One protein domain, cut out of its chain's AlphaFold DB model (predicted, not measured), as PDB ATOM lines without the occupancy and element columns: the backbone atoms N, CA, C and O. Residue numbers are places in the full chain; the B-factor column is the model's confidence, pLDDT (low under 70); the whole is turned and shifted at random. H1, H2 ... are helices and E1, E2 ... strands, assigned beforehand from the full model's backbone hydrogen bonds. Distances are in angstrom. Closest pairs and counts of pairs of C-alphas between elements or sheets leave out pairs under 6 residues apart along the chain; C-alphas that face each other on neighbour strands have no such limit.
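This is residues 234 to 348 of the 349 residues of an uncharacterized protein of Phormidium sp. GEM2.Bin31 (UniProt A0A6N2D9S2). Look first for one long helix, H3, with the short helices H1, H2, H4 and H6 set around it and a two-stranded ribbon, E1 and E2, whose strand E1 comes near residues 273 to 277 of H3. A loose lobe with H5 makes one end of the longest axis, away from the other named elements, and residues 306 to 311 stick out there. You have 115 printed residues with six named helices and two named strands, in the order H1 H2 H3 E1 H4 H5 H6 E2; the class is mostly helix, with helices holding 56 and strands 12 of the 68 residues in named elements, and the sheet E1 - E2 is antiparallel. The whole is compact, with a radius of gyration of the C-alphas of 14.9 A and spans of 47 by 34 by 22 A.

Find C-alpha 239 at (-0.496, 11.935, 34.513), where H1 begins and runs to 247; H2 follows, residues 249 to 257. H3, residues 259 to 278, is 28.8 A long and ends at (-6.293, 11.385, 16.575). Then come E1, residues 281 to 285, H4, 297 to 301, H5, 313 to 320, H6, 333 to 337, and E2, 341 to 347, 18.0 A long and ending at (4.315, 9.976, 16.536).

H2 and H3 touch only at the corner, C-alphas 255 and 262 being closest at 4.2 A. Near H3, each close but not clearly touching, find H1 at Met 243 and Phe 269, 7.5 A, H4 at Glu 274 and Trp 298, 7.2 A, and H6 at Arg 262 and Trp 334, 7.5 A, these being the closest C-alphas. The closest C-alphas of H3 and E1 are those of Leu 276 and Met 282, 6.8 A. Between E1 and E2, N 284 and O 344 are within hydrogen-bond range at 2.9 A. In H1 to H6 every O i to N i+4 pair is within range.

The C-alphas of Ala 250 and Asp 309, the two farthest apart, are 47.7 A from each other. The printed part has no cut; the links E1 to H4, H4 to H5 and H5 to H6 are long. Confidence is under 70 at residues 234 to 235, 305 to 329 and 347 to 348.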
ATOM      1  N   GLN A 234      12.165   9.351  26.610       58.44
ATOM      2  CA  GLN A 234      10.975   8.673  27.113       58.44
ATOM      3  C   GLN A 234      11.185   8.462  28.621       58.44
ATOM      4  O   GLN A 234      11.628   7.427  29.106       58.44
ATOM      5  N   SER A 235      11.047   9.550  29.377       66.62
ATOM      6  CA  SER A 235      11.039   9.534  30.827       66.62
ATOM      7  C   SER A 235       9.586   9.443  31.240       66.62
ATOM      8  O   SER A 235       8.812  10.314  30.832       66.62
ATOM      9  N   PRO A 236       9.223   8.459  32.078       81.06
ATOM     10  CA  PRO A 236       7.852   8.301  32.508       81.06
ATOM     11  C   PRO A 236       7.277   9.611  33.056       81.06
ATOM     12  O   PRO A 236       7.773  10.171  34.039       81.06
ATOM     13  N   LEU A 237       6.226  10.112  32.414       88.75
ATOM     14  CA  LEU A 237       5.544  11.337  32.804       88.75
ATOM     15  C   LEU A 237       4.359  10.979  33.683       88.75
ATOM     16  O   LEU A 237       3.461  10.253  33.266       88.75
ATOM     17  N   ARG A 238       4.297  11.534  34.895       93.25
ATOM     18  CA  ARG A 238       3.094  11.381  35.719       93.25
ATOM     19  C   ARG A 238       1.912  12.081  35.057       93.25
ATOM     20  O   ARG A 238       2.000  13.265  34.728       93.25
ATOM     21  N   VAL A 239       0.780  11.388  34.994       95.00
ATOM     22  CA  VAL A 239      -0.496  11.935  34.513       95.00
ATOM     23  C   VAL A 239      -0.870  13.200  35.287       95.00
ATOM     24  O   VAL A 239      -1.306  14.170  34.680       95.00
ATOM     25  N   CYS A 240      -0.620  13.262  36.605       95.12
ATOM     26  CA  CYS A 240      -0.877  14.485  37.372       95.12
ATOM     27  C   CYS A 240      -0.083  15.691  36.855       95.12
ATOM     28  O   CYS A 240      -0.637  16.776  36.759       95.12
ATOM     29  N   THR A 241       1.187  15.501  36.488       92.69
ATOM     30  CA  THR A 241       2.036  16.568  35.952       92.69
ATOM     31  C   THR A 241       1.513  17.033  34.599       92.69
ATOM     32  O   THR A 241       1.411  18.234  34.372       92.69
ATOM     33  N   PHE A 242       1.115  16.096  33.739       93.75
ATOM     34  CA  PHE A 242       0.513  16.407  32.445       93.75
ATOM     35  C   PHE A 242      -0.812  17.178  32.593       93.75
ATOM     36  O   PHE A 242      -1.009  18.206  31.956       93.75
ATOM     37  N   MET A 243      -1.675  16.769  33.527       95.56
ATOM     38  CA  MET A 243      -2.904  17.500  33.847       95.56
ATOM     39  C   MET A 243      -2.634  18.897  34.425       95.56
ATOM     40  O   MET A 243      -3.373  19.826  34.113       95.56
ATOM     41  N   THR A 244      -1.590  19.075  35.244       93.19
ATOM     42  CA  THR A 244      -1.191  20.404  35.739       93.19
ATOM     43  C   THR A 244      -0.791  21.323  34.584       93.19
ATOM     44  O   THR A 244      -1.176  22.486  34.594       93.19
ATOM     45  N   ILE A 245      -0.076  20.811  33.577       90.31
ATOM     46  CA  ILE A 245       0.287  21.572  32.370       90.31
ATOM     47  C   ILE A 245      -0.964  21.961  31.570       90.31
ATOM     48  O   ILE A 245      -1.117  23.112  31.174       90.31
ATOM     49  N   ALA A 246      -1.883  21.015  31.369       93.25
ATOM     50  CA  ALA A 246      -3.100  21.239  30.598       93.25
ATOM     51  C   ALA A 246      -4.063  22.233  31.275       93.25
ATOM     52  O   ALA A 246      -4.659  23.092  30.628       93.25
ATOM     53  N   TYR A 247      -4.242  22.121  32.591       93.25
ATOM     54  CA  TYR A 247      -5.388  22.720  33.284       93.25
ATOM     55  C   TYR A 247      -5.032  23.666  34.429       93.25
ATOM     56  O   TYR A 247      -5.937  24.299  34.976       93.25
ATOM     57  N   GLY A 248      -3.757  23.749  34.804       91.12
ATOM     58  CA  GLY A 248      -3.288  24.526  35.946       91.12
ATOM     59  C   GLY A 248      -3.564  23.851  37.294       91.12
ATOM     60  O   GLY A 248      -4.544  23.123  37.483       91.12
ATOM     61  N   GLN A 249      -2.700  24.123  38.274       90.88
ATOM     62  CA  GLN A 249      -2.768  23.495  39.598       90.88
ATOM     63  C   GLN A 249      -4.089  23.800  40.325       90.88
ATOM     64  O   GLN A 249      -4.715  22.898  40.880       90.88
ATOM     65  N   ALA A 250      -4.582  25.038  40.228       91.19
ATOM     66  CA  ALA A 250      -5.814  25.463  40.892       91.19
ATOM     67  C   ALA A 250      -7.045  24.633  40.476       91.19
ATOM     68  O   ALA A 250      -7.917  24.342  41.301       91.19
ATOM     69  N   LYS A 251      -7.135  24.213  39.204       92.31
ATOM     70  CA  LYS A 251      -8.254  23.390  38.716       92.31
ATOM     71  C   LYS A 251      -8.173  21.957  39.245       92.31
ATOM     72  O   LYS A 251      -9.208  21.378  39.582       92.31
ATOM     73  N   LEU A 252      -6.963  21.413  39.379       94.50
ATOM     74  CA  LEU A 252      -6.729  20.106  39.998       94.50
ATOM     75  C   LEU A 252      -7.089  20.127  41.489       94.50
ATOM     76  O   LEU A 252      -7.790  19.228  41.950       94.50
ATOM     77  N   ASP A 253      -6.708  21.176  42.217       94.94
ATOM     78  CA  ASP A 253      -7.022  21.315  43.645       94.94
ATOM     79  C   ASP A 253      -8.539  21.407  43.889       94.94
ATOM     80  O   ASP A 253      -9.081  20.803  44.820       94.94
ATOM     81  N   ARG A 254      -9.267  22.110  43.009       95.19
ATOM     82  CA  ARG A 254     -10.741  22.141  43.033       95.19
ATOM     83  C   ARG A 254     -11.344  20.758  42.762       95.19
ATOM     84  O   ARG A 254     -12.317  20.381  43.418       95.19
ATOM     85  N   ALA A 255     -10.780  19.988  41.829       95.31
ATOM     86  CA  ALA A 255     -11.207  18.615  41.537       95.31
ATOM     87  C   ALA A 255     -10.884  17.622  42.673       95.31
ATOM     88  O   ALA A 255     -11.602  16.636  42.871       95.31
ATOM     89  N   ASP A 256      -9.843  17.876  43.467       94.12
ATOM     90  CA  ASP A 256      -9.573  17.088  44.671       94.12
ATOM     91  C   ASP A 256     -10.703  17.245  45.701       94.12
ATOM     92  O   ASP A 256     -11.116  16.250  46.300       94.12
ATOM     93  N   ARG A 257     -11.276  18.447  45.835       94.94
ATOM     94  CA  ARG A 257     -12.308  18.764  46.839       94.94
ATOM     95  C   ARG A 257     -13.744  18.506  46.368       94.94
ATOM     96  O   ARG A 257     -14.577  18.104  47.171       94.94
ATOM     97  N   ASN A 258     -14.045  18.693  45.080       95.94
ATOM     98  CA  ASN A 258     -15.411  18.613  44.548       95.94
ATOM     99  C   ASN A 258     -15.596  17.443  43.561       95.94
ATOM    100  O   ASN A 258     -14.899  17.343  42.548       95.94
ATOM    101  N   ARG A 259     -16.581  16.568  43.830       92.38
ATOM    102  CA  ARG A 259     -16.859  15.358  43.032       92.38
ATOM    103  C   ARG A 259     -17.288  15.662  41.593       92.38
ATOM    104  O   ARG A 259     -16.874  14.934  40.692       92.38
ATOM    105  N   ASP A 260     -18.081  16.697  41.358       93.62
ATOM    106  CA  ASP A 260     -18.598  17.014  40.021       93.62
ATOM    107  C   ASP A 260     -17.551  17.720  39.168       93.62
ATOM    108  O   ASP A 260     -17.397  17.417  37.985       93.62
ATOM    109  N   THR A 261     -16.756  18.601  39.776       94.44
ATOM    110  CA  THR A 261     -15.554  19.165  39.147       94.44
ATOM    111  C   THR A 261     -14.584  18.056  38.751       94.44
ATOM    112  O   THR A 261     -14.085  18.053  37.630       94.44
ATOM    113  N   ARG A 262     -14.378  17.063  39.624       95.44
ATOM    114  CA  ARG A 262     -13.548  15.885  39.343       95.44
ATOM    115  C   ARG A 262     -14.060  15.064  38.165       95.44
ATOM    116  O   ARG A 262     -13.284  14.749  37.271       95.44
ATOM    117  N   LYS A 263     -15.352  14.719  38.152       93.25
ATOM    118  CA  LYS A 263     -15.970  13.960  37.049       93.25
ATOM    119  C   LYS A 263     -15.823  14.697  35.719       93.25
ATOM    120  O   LYS A 263     -15.434  14.083  34.731       93.25
ATOM    121  N   ARG A 264     -16.102  16.006  35.704       94.38
ATOM    122  CA  ARG A 264     -15.947  16.847  34.509       94.38
ATOM    123  C   ARG A 264     -14.498  16.890  34.038       94.38
ATOM    124  O   ARG A 264     -14.254  16.653  32.865       94.38
ATOM    125  N   LEU A 265     -13.548  17.108  34.948       95.69
ATOM    126  CA  LEU A 265     -12.129  17.177  34.604       95.69
ATOM    127  C   LEU A 265     -11.596  15.859  34.031       95.69
ATOM    128  O   LEU A 265     -10.840  15.904  33.072       95.69
ATOM    129  N   ILE A 266     -12.007  14.705  34.572       95.44
ATOM    130  CA  ILE A 266     -11.637  13.397  34.004       95.44
ATOM    131  C   ILE A 266     -12.163  13.268  32.572       95.44
ATOM    132  O   ILE A 266     -11.389  12.946  31.684       95.44
ATOM    133  N   ARG A 267     -13.445  13.574  32.328       94.25
ATOM    134  CA  ARG A 267     -14.031  13.494  30.978       94.25
ATOM    135  C   ARG A 267     -13.324  14.419  29.987       94.25
ATOM    136  O   ARG A 267     -12.990  13.989  28.892       94.25
ATOM    137  N   THR A 268     -13.075  15.669  30.382       96.00
ATOM    138  CA  THR A 268     -12.324  16.622  29.553       96.00
ATOM    139  C   THR A 268     -10.916  16.111  29.272       96.00
ATOM    140  O   THR A 268     -10.483  16.155  28.133       96.00
ATOM    141  N   PHE A 269     -10.228  15.572  30.277       96.81
ATOM    142  CA  PHE A 269      -8.887  15.019  30.117       96.81
ATOM    143  C   PHE A 269      -8.826  13.836  29.156       96.81
ATOM    144  O   PHE A 269      -7.947  13.777  28.305       96.81
ATOM    145  N   GLU A 270      -9.769  12.909  29.265       95.69
ATOM    146  CA  GLU A 270      -9.822  11.737  28.393       95.69
ATOM    147  C   GLU A 270     -10.140  12.109  26.945       95.69
ATOM    148  O   GLU A 270      -9.544  11.532  26.037       95.69
ATOM    149  N   ARG A 271     -11.012  13.106  26.741       96.12
ATOM    150  CA  ARG A 271     -11.307  13.654  25.414       96.12
ATOM    151  C   ARG A 271     -10.131  14.444  24.841       96.12
ATOM    152  O   ARG A 271      -9.827  14.309  23.665       96.12
ATOM    153  N   ASP A 272      -9.447  15.234  25.663       96.75
ATOM    154  CA  ASP A 272      -8.252  15.971  25.240       96.75
ATOM    155  C   ASP A 272      -7.128  15.002  24.824       96.75
ATOM    156  O   ASP A 272      -6.454  15.251  23.829       96.75
ATOM    157  N   LEU A 273      -6.954  13.877  25.534       95.75
ATOM    158  CA  LEU A 273      -6.023  12.812  25.142       95.75
ATOM    159  C   LEU A 273      -6.418  12.125  23.828       95.75
ATOM    160  O   LEU A 273      -5.542  11.803  23.035       95.75
ATOM    161  N   GLU A 274      -7.713  11.898  23.609       95.19
ATOM    162  CA  GLU A 274      -8.229  11.310  22.367       95.19
ATOM    163  C   GLU A 274      -7.894  12.188  21.160       95.19
ATOM    164  O   GLU A 274      -7.345  11.702  20.180       95.19
ATOM    165  N   LEU A 275      -8.123  13.500  21.269       94.50
ATOM    166  CA  LEU A 275      -7.795  14.459  20.212       94.50
ATOM    167  C   LEU A 275      -6.291  14.507  19.900       94.50
ATOM    168  O   LEU A 275      -5.915  14.693  18.745       94.50
ATOM    169  N   LEU A 276      -5.424  14.338  20.908       93.19
ATOM    170  CA  LEU A 276      -3.979  14.206  20.682       93.19
ATOM    171  C   LEU A 276      -3.658  12.911  19.922       93.19
ATOM    172  O   LEU A 276      -2.889  12.947  18.965       93.19
ATOM    173  N   ALA A 277      -4.273  11.792  20.307       91.62
ATOM    174  CA  ALA A 277      -4.087  10.506  19.636       91.62
ATOM    175  C   ALA A 277      -4.589  10.528  18.178       91.62
ATOM    176  O   ALA A 277      -3.896  10.038  17.285       91.62
ATOM    177  N   GLU A 278      -5.748  11.144  17.920       89.81
ATOM    178  CA  GLU A 278      -6.293  11.385  16.575       89.81
ATOM    179  C   GLU A 278      -5.324  12.207  15.707       89.81
ATOM    180  O   GLU A 278      -5.217  11.965  14.508       89.81
ATOM    181  N   ALA A 279      -4.574  13.131  16.316       85.69
ATOM    182  CA  ALA A 279      -3.559  13.956  15.661       85.69
ATOM    183  C   ALA A 279      -2.170  13.299  15.562       85.69
ATOM    184  O   ALA A 279      -1.177  13.977  15.302       85.69
ATOM    185  N   GLY A 280      -2.086  11.990  15.806       86.75
ATOM    186  CA  GLY A 280      -0.852  11.222  15.676       86.75
ATOM    187  C   GLY A 280       0.069  11.277  16.894       86.75
ATOM    188  O   GLY A 280       1.173  10.761  16.815       86.75
ATOM    189  N   LEU A 281      -0.362  11.851  18.022       88.31
ATOM    190  CA  LEU A 281       0.387  11.875  19.282       88.31
ATOM    191  C   LEU A 281      -0.169  10.825  20.243       88.31
ATOM    192  O   LEU A 281      -0.874  11.147  21.205       88.31
ATOM    193  N   MET A 282       0.128   9.555  19.970       89.50
ATOM    194  CA  MET A 282      -0.434   8.437  20.724       89.50
ATOM    195  C   MET A 282       0.231   8.321  22.107       89.50
ATOM    196  O   MET A 282       1.448   8.132  22.174       89.50
ATOM    197  N   PRO A 283      -0.514   8.423  23.227       91.06
ATOM    198  CA  PRO A 283       0.055   8.219  24.553       91.06
ATOM    199  C   PRO A 283       0.372   6.742  24.802       91.06
ATOM    200  O   PRO A 283      -0.493   5.874  24.692       91.06
ATOM    201  N   GLU A 284       1.586   6.463  25.262       91.12
ATOM    202  CA  GLU A 284       1.963   5.136  25.739       91.12
ATOM    203  C   GLU A 284       1.651   5.006  27.229       91.12
ATOM    204  O   GLU A 284       2.216   5.705  28.076       91.12
ATOM    205  N   PHE A 285       0.747   4.098  27.580       92.19
ATOM    206  CA  PHE A 285       0.317   3.903  28.961       92.19
ATOM    207  C   PHE A 285       1.227   2.910  29.697       92.19
ATOM    208  O   PHE A 285       1.328   1.750  29.297       92.19
ATOM    209  N   ASP A 286       1.811   3.313  30.830       91.75
ATOM    210  CA  ASP A 286       2.540   2.389  31.713       91.75
ATOM    211  C   ASP A 286       1.564   1.346  32.275       91.75
ATOM    212  O   ASP A 286       0.689   1.679  33.072       91.75
ATOM    213  N   SER A 287       1.694   0.076  31.888       90.38
ATOM    214  CA  SER A 287       0.773  -0.987  32.311       90.38
ATOM    215  C   SER A 287       0.737  -1.195  33.830       90.38
ATOM    216  O   SER A 287      -0.313  -1.564  34.357       90.38
ATOM    217  N   LYS A 288       1.827  -0.891  34.555       91.31
ATOM    218  CA  LYS A 288       1.887  -1.043  36.019       91.31
ATOM    219  C   LYS A 288       1.103   0.038  36.748       91.31
ATOM    220  O   LYS A 288       0.418  -0.247  37.728       91.31
ATOM    221  N   THR A 289       1.234   1.294  36.322       93.31
ATOM    222  CA  THR A 289       0.635   2.436  37.039       93.31
ATOM    223  C   THR A 289      -0.627   2.978  36.371       93.31
ATOM    224  O   THR A 289      -1.441   3.622  37.035       93.31
ATOM    225  N   TYR A 290      -0.821   2.673  35.090       93.88
ATOM    226  CA  TYR A 290      -1.950   3.053  34.250       93.88
ATOM    227  C   TYR A 290      -2.590   1.820  33.556       93.88
ATOM    228  O   TYR A 290      -2.577   1.714  32.325       93.88
ATOM    229  N   PRO A 291      -3.170   0.869  34.319       91.00
ATOM    230  CA  PRO A 291      -3.802  -0.332  33.763       91.00
ATOM    231  C   PRO A 291      -5.114  -0.031  33.020       91.00
ATOM    232  O   PRO A 291      -5.737   1.009  33.251       91.00
ATOM    233  N   LEU A 292      -5.548  -0.972  32.169       88.44
ATOM    234  CA  LEU A 292      -6.707  -0.858  31.264       88.44
ATOM    235  C   LEU A 292      -7.976  -0.316  31.944       88.44
ATOM    236  O   LEU A 292      -8.616   0.590  31.421       88.44
ATOM    237  N   GLU A 293      -8.296  -0.788  33.148       87.06
ATOM    238  CA  GLU A 293      -9.513  -0.408  33.886       87.06
ATOM    239  C   GLU A 293      -9.634   1.091  34.233       87.06
ATOM    240  O   GLU A 293     -10.731   1.582  34.498       87.06
ATOM    241  N   ILE A 294      -8.528   1.845  34.256       90.62
ATOM    242  CA  ILE A 294      -8.565   3.300  34.479       90.62
ATOM    243  C   ILE A 294      -8.238   4.110  33.225       90.62
ATOM    244  O   ILE A 294      -8.297   5.338  33.307       90.62
ATOM    245  N   ARG A 295      -7.926   3.465  32.092       91.88
ATOM    246  CA  ARG A 295      -7.664   4.137  30.809       91.88
ATOM    247  C   ARG A 295      -8.941   4.764  30.223       91.88
ATOM    248  O   ARG A 295     -10.049   4.417  30.651       91.88
ATOM    249  N   PRO A 296      -8.801   5.716  29.282       91.44
ATOM    250  CA  PRO A 296      -9.922   6.197  28.479       91.44
ATOM    251  C   PRO A 296     -10.596   5.054  27.709       91.44
ATOM    252  O   PRO A 296      -9.932   4.082  27.350       91.44
ATOM    253  N   LEU A 297     -11.895   5.181  27.416       87.44
ATOM    254  CA  LEU A 297     -12.641   4.152  26.680       87.44
ATOM    255  C   LEU A 297     -12.025   3.868  25.304       87.44
ATOM    256  O   LEU A 297     -11.790   2.710  24.984       87.44
ATOM    257  N   TRP A 298     -11.687   4.908  24.537       90.25
ATOM    258  CA  TRP A 298     -11.069   4.762  23.214       90.25
ATOM    259  C   TRP A 298      -9.772   3.933  23.257       90.25
ATOM    260  O   TRP A 298      -9.543   3.094  22.394       90.25
ATOM    261  N   ALA A 299      -8.965   4.090  24.312       89.38
ATOM    262  CA  ALA A 299      -7.715   3.352  24.490       89.38
ATOM    263  C   ALA A 299      -7.946   1.900  24.935       89.38
ATOM    264  O   ALA A 299      -7.110   1.037  24.682       89.38
ATOM    265  N   ARG A 300      -9.061   1.624  25.627       86.31
ATOM    266  CA  ARG A 300      -9.481   0.252  25.953       86.31
ATOM    267  C   ARG A 300      -9.945  -0.473  24.694       86.31
ATOM    268  O   ARG A 300      -9.546  -1.609  24.497       86.31
ATOM    269  N   LEU A 301     -10.728   0.200  23.848       83.50
ATOM    270  CA  LEU A 301     -11.238  -0.364  22.597       83.50
ATOM    271  C   LEU A 301     -10.110  -0.680  21.606       83.50
ATOM    272  O   LEU A 301     -10.130  -1.736  20.999       83.50
ATOM    273  N   GLN A 302      -9.089   0.176  21.503       80.94
ATOM    274  CA  GLN A 302      -7.901  -0.091  20.674       80.94
ATOM    275  C   GLN A 302      -7.018  -1.237  21.184       80.94
ATOM    276  O   GLN A 302      -6.166  -1.718  20.449       80.94
ATOM    277  N   ALA A 303      -7.161  -1.635  22.451       73.00
ATOM    278  CA  ALA A 303      -6.412  -2.758  23.005       73.00
ATOM    279  C   ALA A 303      -7.074  -4.112  22.702       73.00
ATOM    280  O   ALA A 303      -6.483  -5.137  23.024       73.00
ATOM    281  N   ILE A 304      -8.286  -4.114  22.133       71.31
ATOM    282  CA  ILE A 304      -8.987  -5.327  21.711       71.31
ATOM    283  C   ILE A 304      -8.349  -5.796  20.393       71.31
ATOM    284  O   ILE A 304      -8.241  -4.982  19.475       71.31
ATOM    285  N   PRO A 305      -7.907  -7.058  20.287       68.88
ATOM    286  CA  PRO A 305      -7.403  -7.600  19.032       68.88
ATOM    287  C   PRO A 305      -8.482  -7.600  17.950       68.88
ATOM    288  O   PRO A 305      -9.652  -7.853  18.235       68.88
ATOM    289  N   ASP A 306      -8.070  -7.376  16.702       64.00
ATOM    290  CA  ASP A 306      -8.962  -7.460  15.540       64.00
ATOM    291  C   ASP A 306      -9.380  -8.911  15.220       64.00
ATOM    292  O   ASP A 306     -10.374  -9.128  14.528       64.00
ATOM    293  N   ASP A 307      -8.632  -9.899  15.724       68.62
ATOM    294  CA  ASP A 307      -8.914 -11.324  15.555       68.62
ATOM    295  C   ASP A 307      -9.695 -11.867  16.772       68.62
ATOM    296  O   ASP A 307      -9.163 -11.870  17.888       68.62
ATOM    297  N   PRO A 308     -10.955 -12.316  16.599       57.56
ATOM    298  CA  PRO A 308     -11.746 -12.906  17.679       57.56
ATOM    299  C   PRO A 308     -11.169 -14.230  18.208       57.56
ATOM    300  O   PRO A 308     -11.545 -14.635  19.308       57.56
ATOM    301  N   ASP A 309     -10.257 -14.873  17.470       57.28
ATOM    302  CA  ASP A 309      -9.571 -16.104  17.873       57.28
ATOM    303  C   ASP A 309      -8.185 -15.839  18.508       57.28
ATOM    304  O   ASP A 309      -7.472 -16.787  18.855       57.28
ATOM    305  N   ASP A 310      -7.789 -14.570  18.709       59.00
ATOM    306  CA  ASP A 310      -6.553 -14.221  19.421       59.00
ATOM    307  C   ASP A 310      -6.665 -14.597  20.914       59.00
ATOM    308  O   ASP A 310      -7.502 -14.039  21.636       59.00
ATOM    309  N   PRO A 311      -5.810 -15.501  21.434       51.19
ATOM    310  CA  PRO A 311      -5.846 -15.971  22.820       51.19
ATOM    311  C   PRO A 311      -5.319 -14.932  23.827       51.19
ATOM    312  O   PRO A 311      -4.739 -15.282  24.861       51.19
ATOM    313  N   THR A 312      -5.480 -13.638  23.562       53.84
ATOM    314  CA  THR A 312      -5.199 -12.606  24.555       53.84
ATOM    315  C   THR A 312      -6.236 -12.677  25.676       53.84
ATOM    316  O   THR A 312      -7.441 -12.801  25.466       53.84
ATOM    317  N   GLY A 313      -5.769 -12.562  26.924       52.66
ATOM    318  CA  GLY A 313      -6.602 -12.676  28.131       52.66
ATOM    319  C   GLY A 313      -7.703 -11.615  28.291       52.66
ATOM    320  O   GLY A 313      -8.337 -11.572  29.340       52.66
ATOM    321  N   ILE A 314      -7.923 -10.755  27.291       54.09
ATOM    322  CA  ILE A 314      -8.944  -9.703  27.282       54.09
ATOM    323  C   ILE A 314     -10.335 -10.343  27.182       54.09
ATOM    324  O   ILE A 314     -11.158 -10.112  28.067       54.09
ATOM    325  N   TRP A 315     -10.545 -11.243  26.215       53.09
ATOM    326  CA  TRP A 315     -11.811 -11.967  26.036       53.09
ATOM    327  C   TRP A 315     -12.115 -12.934  27.191       53.09
ATOM    328  O   TRP A 315     -13.252 -13.015  27.652       53.09
ATOM    329  N   LEU A 316     -11.085 -13.607  27.722       48.84
ATOM    330  CA  LEU A 316     -11.202 -14.486  28.896       48.84
ATOM    331  C   LEU A 316     -11.611 -13.707  30.161       48.84
ATOM    332  O   LEU A 316     -12.387 -14.205  30.970       48.84
ATOM    333  N   SER A 317     -11.141 -12.463  30.318       49.72
ATOM    334  CA  SER A 317     -11.460 -11.630  31.487       49.72
ATOM    335  C   SER A 317     -12.845 -10.970  31.450       49.72
ATOM    336  O   SER A 317     -13.416 -10.740  32.515       49.72
ATOM    337  N   ASP A 318     -13.411 -10.711  30.264       50.47
ATOM    338  CA  ASP A 318     -14.786 -10.199  30.127       50.47
ATOM    339  C   ASP A 318     -15.847 -11.267  30.444       50.47
ATOM    340  O   ASP A 318     -16.954 -10.929  30.865       50.47
ATOM    341  N   GLY A 319     -15.516 -12.552  30.260       46.56
ATOM    342  CA  GLY A 319     -16.410 -13.677  30.547       46.56
ATOM    343  C   GLY A 319     -16.440 -14.121  32.015       46.56
ATOM    344  O   GLY A 319     -17.459 -14.644  32.463       46.56
ATOM    345  N   GLU A 320     -15.358 -13.908  32.777       48.06
ATOM    346  CA  GLU A 320     -15.171 -14.532  34.102       48.06
ATOM    347  C   GLU A 320     -15.209 -13.581  35.320       48.06
ATOM    348  O   GLU A 320     -15.169 -14.062  36.454       48.06
ATOM    349  N   GLY A 321     -15.346 -12.252  35.176       44.97
ATOM    350  CA  GLY A 321     -15.409 -11.392  36.369       44.97
ATOM    351  C   GLY A 321     -15.939  -9.972  36.189       44.97
ATOM    352  O   GLY A 321     -15.270  -9.154  35.582       44.97
ATOM    353  N   ASP A 322     -17.093  -9.689  36.812       45.19
ATOM    354  CA  ASP A 322     -17.641  -8.450  37.430       45.19
ATOM    355  C   ASP A 322     -17.294  -7.030  36.887       45.19
ATOM    356  O   ASP A 322     -17.667  -6.041  37.520       45.19
ATOM    357  N   ARG A 323     -16.576  -6.867  35.765       52.47
ATOM    358  CA  ARG A 323     -16.229  -5.574  35.144       52.47
ATOM    359  C   ARG A 323     -16.083  -5.669  33.622       52.47
ATOM    360  O   ARG A 323     -14.972  -5.779  33.111       52.47
ATOM    361  N   SER A 324     -17.195  -5.506  32.918       56.16
ATOM    362  CA  SER A 324     -17.287  -5.358  31.463       56.16
ATOM    363  C   SER A 324     -16.332  -4.284  30.907       56.16
ATOM    364  O   SER A 324     -16.094  -3.228  31.516       56.16
ATOM    365  N   LEU A 325     -15.848  -4.471  29.674       57.31
ATOM    366  CA  LEU A 325     -15.205  -3.419  28.870       57.31
ATOM    367  C   LEU A 325     -15.975  -2.082  28.832       57.31
ATOM    368  O   LEU A 325     -15.365  -1.019  28.684       57.31
ATOM    369  N   LEU A 326     -17.294  -2.107  29.035       59.94
ATOM    370  CA  LEU A 326     -18.163  -0.927  29.056       59.94
ATOM    371  C   LEU A 326     -18.517  -0.439  30.468       59.94
ATOM    372  O   LEU A 326     -19.221   0.563  30.609       59.94
ATOM    373  N   ASP A 327     -18.016  -1.100  31.514       60.69
ATOM    374  CA  ASP A 327     -18.395  -0.765  32.880       60.69
ATOM    375  C   ASP A 327     -17.893   0.599  33.347       60.69
ATOM    376  O   ASP A 327     -16.893   1.163  32.880       60.69
ATOM    377  N   PHE A 328     -18.626   1.131  34.327       60.88
ATOM    378  CA  PHE A 328     -18.335   2.409  34.955       60.88
ATOM    379  C   PHE A 328     -16.900   2.461  35.485       60.88
ATOM    380  O   PHE A 328     -16.391   1.524  36.099       60.88
ATOM    381  N   ALA A 329     -16.272   3.630  35.327       68.25
ATOM    382  CA  ALA A 329     -14.952   3.913  35.876       68.25
ATOM    383  C   ALA A 329     -14.821   3.437  37.342       68.25
ATOM    384  O   ALA A 329     -15.662   3.798  38.177       68.25
ATOM    385  N   PRO A 330     -13.746   2.706  37.697       80.50
ATOM    386  CA  PRO A 330     -13.628   2.081  39.006       80.50
ATOM    387  C   PRO A 330     -13.599   3.122  40.129       80.50
ATOM    388  O   PRO A 330     -13.132   4.264  39.969       80.50
ATOM    389  N   ARG A 331     -14.055   2.716  41.322       79.69
ATOM    390  CA  ARG A 331     -13.964   3.559  42.522       79.69
ATOM    391  C   ARG A 331     -12.513   4.001  42.730       79.69
ATOM    392  O   ARG A 331     -11.575   3.215  42.664       79.69
ATOM    393  N   GLY A 332     -12.323   5.297  42.967       87.62
ATOM    394  CA  GLY A 332     -10.992   5.866  43.179       87.62
ATOM    395  C   GLY A 332     -10.171   6.130  41.912       87.62
ATOM    396  O   GLY A 332      -9.011   6.516  42.064       87.62
ATOM    397  N   LYS A 333     -10.745   6.021  40.695       91.81
ATOM    398  CA  LYS A 333     -10.068   6.342  39.417       91.81
ATOM    399  C   LYS A 333      -9.222   7.614  39.487       91.81
ATOM    400  O   LYS A 333      -8.055   7.578  39.138       91.81
ATOM    401  N   TRP A 334      -9.743   8.704  40.051       94.06
ATOM    402  CA  TRP A 334      -8.994   9.958  40.226       94.06
ATOM    403  C   TRP A 334      -7.671   9.817  40.996       94.06
ATOM    404  O   TRP A 334      -6.630  10.288  40.543       94.06
ATOM    405  N   LYS A 335      -7.687   9.143  42.156       94.12
ATOM    406  CA  LYS A 335      -6.476   8.939  42.970       94.12
ATOM    407  C   LYS A 335      -5.457   8.073  42.229       94.12
ATOM    408  O   LYS A 335      -4.257   8.287  42.382       94.12
ATOM    409  N   ARG A 336      -5.942   7.109  41.443       95.06
ATOM    410  CA  ARG A 336      -5.112   6.219  40.627       95.06
ATOM    411  C   ARG A 336      -4.517   6.960  39.430       95.06
ATOM    412  O   ARG A 336      -3.306   6.927  39.273       95.06
ATOM    413  N   LEU A 337      -5.323   7.735  38.699       94.56
ATOM    414  CA  LEU A 337      -4.871   8.611  37.614       94.56
ATOM    415  C   LEU A 337      -3.768   9.559  38.084       94.56
ATOM    416  O   LEU A 337      -2.737   9.647  37.440       94.56
ATOM    417  N   LYS A 338      -3.889  10.199  39.255       94.25
ATOM    418  CA  LYS A 338      -2.818  11.080  39.765       94.25
ATOM    419  C   LYS A 338      -1.474  10.367  40.000       94.25
ATOM    420  O   LYS A 338      -0.443  11.035  40.039       94.25
ATOM    421  N   LYS A 339      -1.476   9.044  40.187       94.94
ATOM    422  CA  LYS A 339      -0.273   8.214  40.371       94.94
ATOM    423  C   LYS A 339       0.185   7.526  39.080       94.94
ATOM    424  O   LYS A 339       1.331   7.085  39.024       94.94
ATOM    425  N   ALA A 340      -0.692   7.452  38.084       95.88
ATOM    426  CA  ALA A 340      -0.443   6.836  36.795       95.88
ATOM    427  C   ALA A 340       0.631   7.585  36.000       95.88
ATOM    428  O   ALA A 340       0.893   8.776  36.227       95.88
ATOM    429  N   ARG A 341       1.257   6.872  35.065       94.19
ATOM    430  CA  ARG A 341       2.324   7.393  34.214       94.19
ATOM    431  C   ARG A 341       2.063   7.074  32.745       94.19
ATOM    432  O   ARG A 341       1.493   6.039  32.415       94.19
ATOM    433  N   PHE A 342       2.508   7.981  31.891       92.62
ATOM    434  CA  PHE A 342       2.775   7.712  30.486       92.62
ATOM    435  C   PHE A 342       4.242   7.299  30.346       92.62
ATOM    436  O   PHE A 342       5.087   7.917  30.998       92.62
ATOM    437  N   CYS A 343       4.551   6.294  29.530       88.69
ATOM    438  CA  CYS A 343       5.929   5.944  29.159       88.69
ATOM    439  C   CYS A 343       6.508   6.972  28.177       88.69
ATOM    440  O   CYS A 343       7.657   7.395  28.314       88.69
ATOM    441  N   GLY A 344       5.658   7.457  27.278       86.75
ATOM    442  CA  GLY A 344       5.996   8.392  26.223       86.75
ATOM    443  C   GLY A 344       4.759   8.796  25.429       86.75
ATOM    444  O   GLY A 344       3.626   8.475  25.795       86.75
ATOM    445  N   PHE A 345       5.001   9.542  24.358       86.62
ATOM    446  CA  PHE A 345       4.041   9.794  23.292       86.62
ATOM    447  C   PHE A 345       4.765   9.451  21.992       86.62
ATOM    448  O   PHE A 345       5.860   9.974  21.766       86.62
ATOM    449  N   GLU A 346       4.202   8.568  21.178       74.31
ATOM    450  CA  GLU A 346       4.796   8.211  19.891       74.31
ATOM    451  C   GLU A 346       4.093   8.956  18.754       74.31
ATOM    452  O   GLU A 346       2.857   8.982  18.722       74.31
ATOM    453  N   PRO A 347       4.856   9.561  17.820       65.88
ATOM    454  CA  PRO A 347       4.315   9.976  16.536       65.88
ATOM    455  C   PRO A 347       3.804   8.739  15.796       65.88
ATOM    456  O   PRO A 347       4.525   7.746  15.672       65.88
ATOM    457  N   ARG A 348       2.571   8.785  15.298       58.12
ATOM    458  CA  ARG A 348       2.031   7.731  14.435       58.12
ATOM    459  C   ARG A 348       2.888   7.670  13.160       58.12
ATOM    460  O   ARG A 348       3.047   8.692  12.499       58.12
TER     461      ARG A 348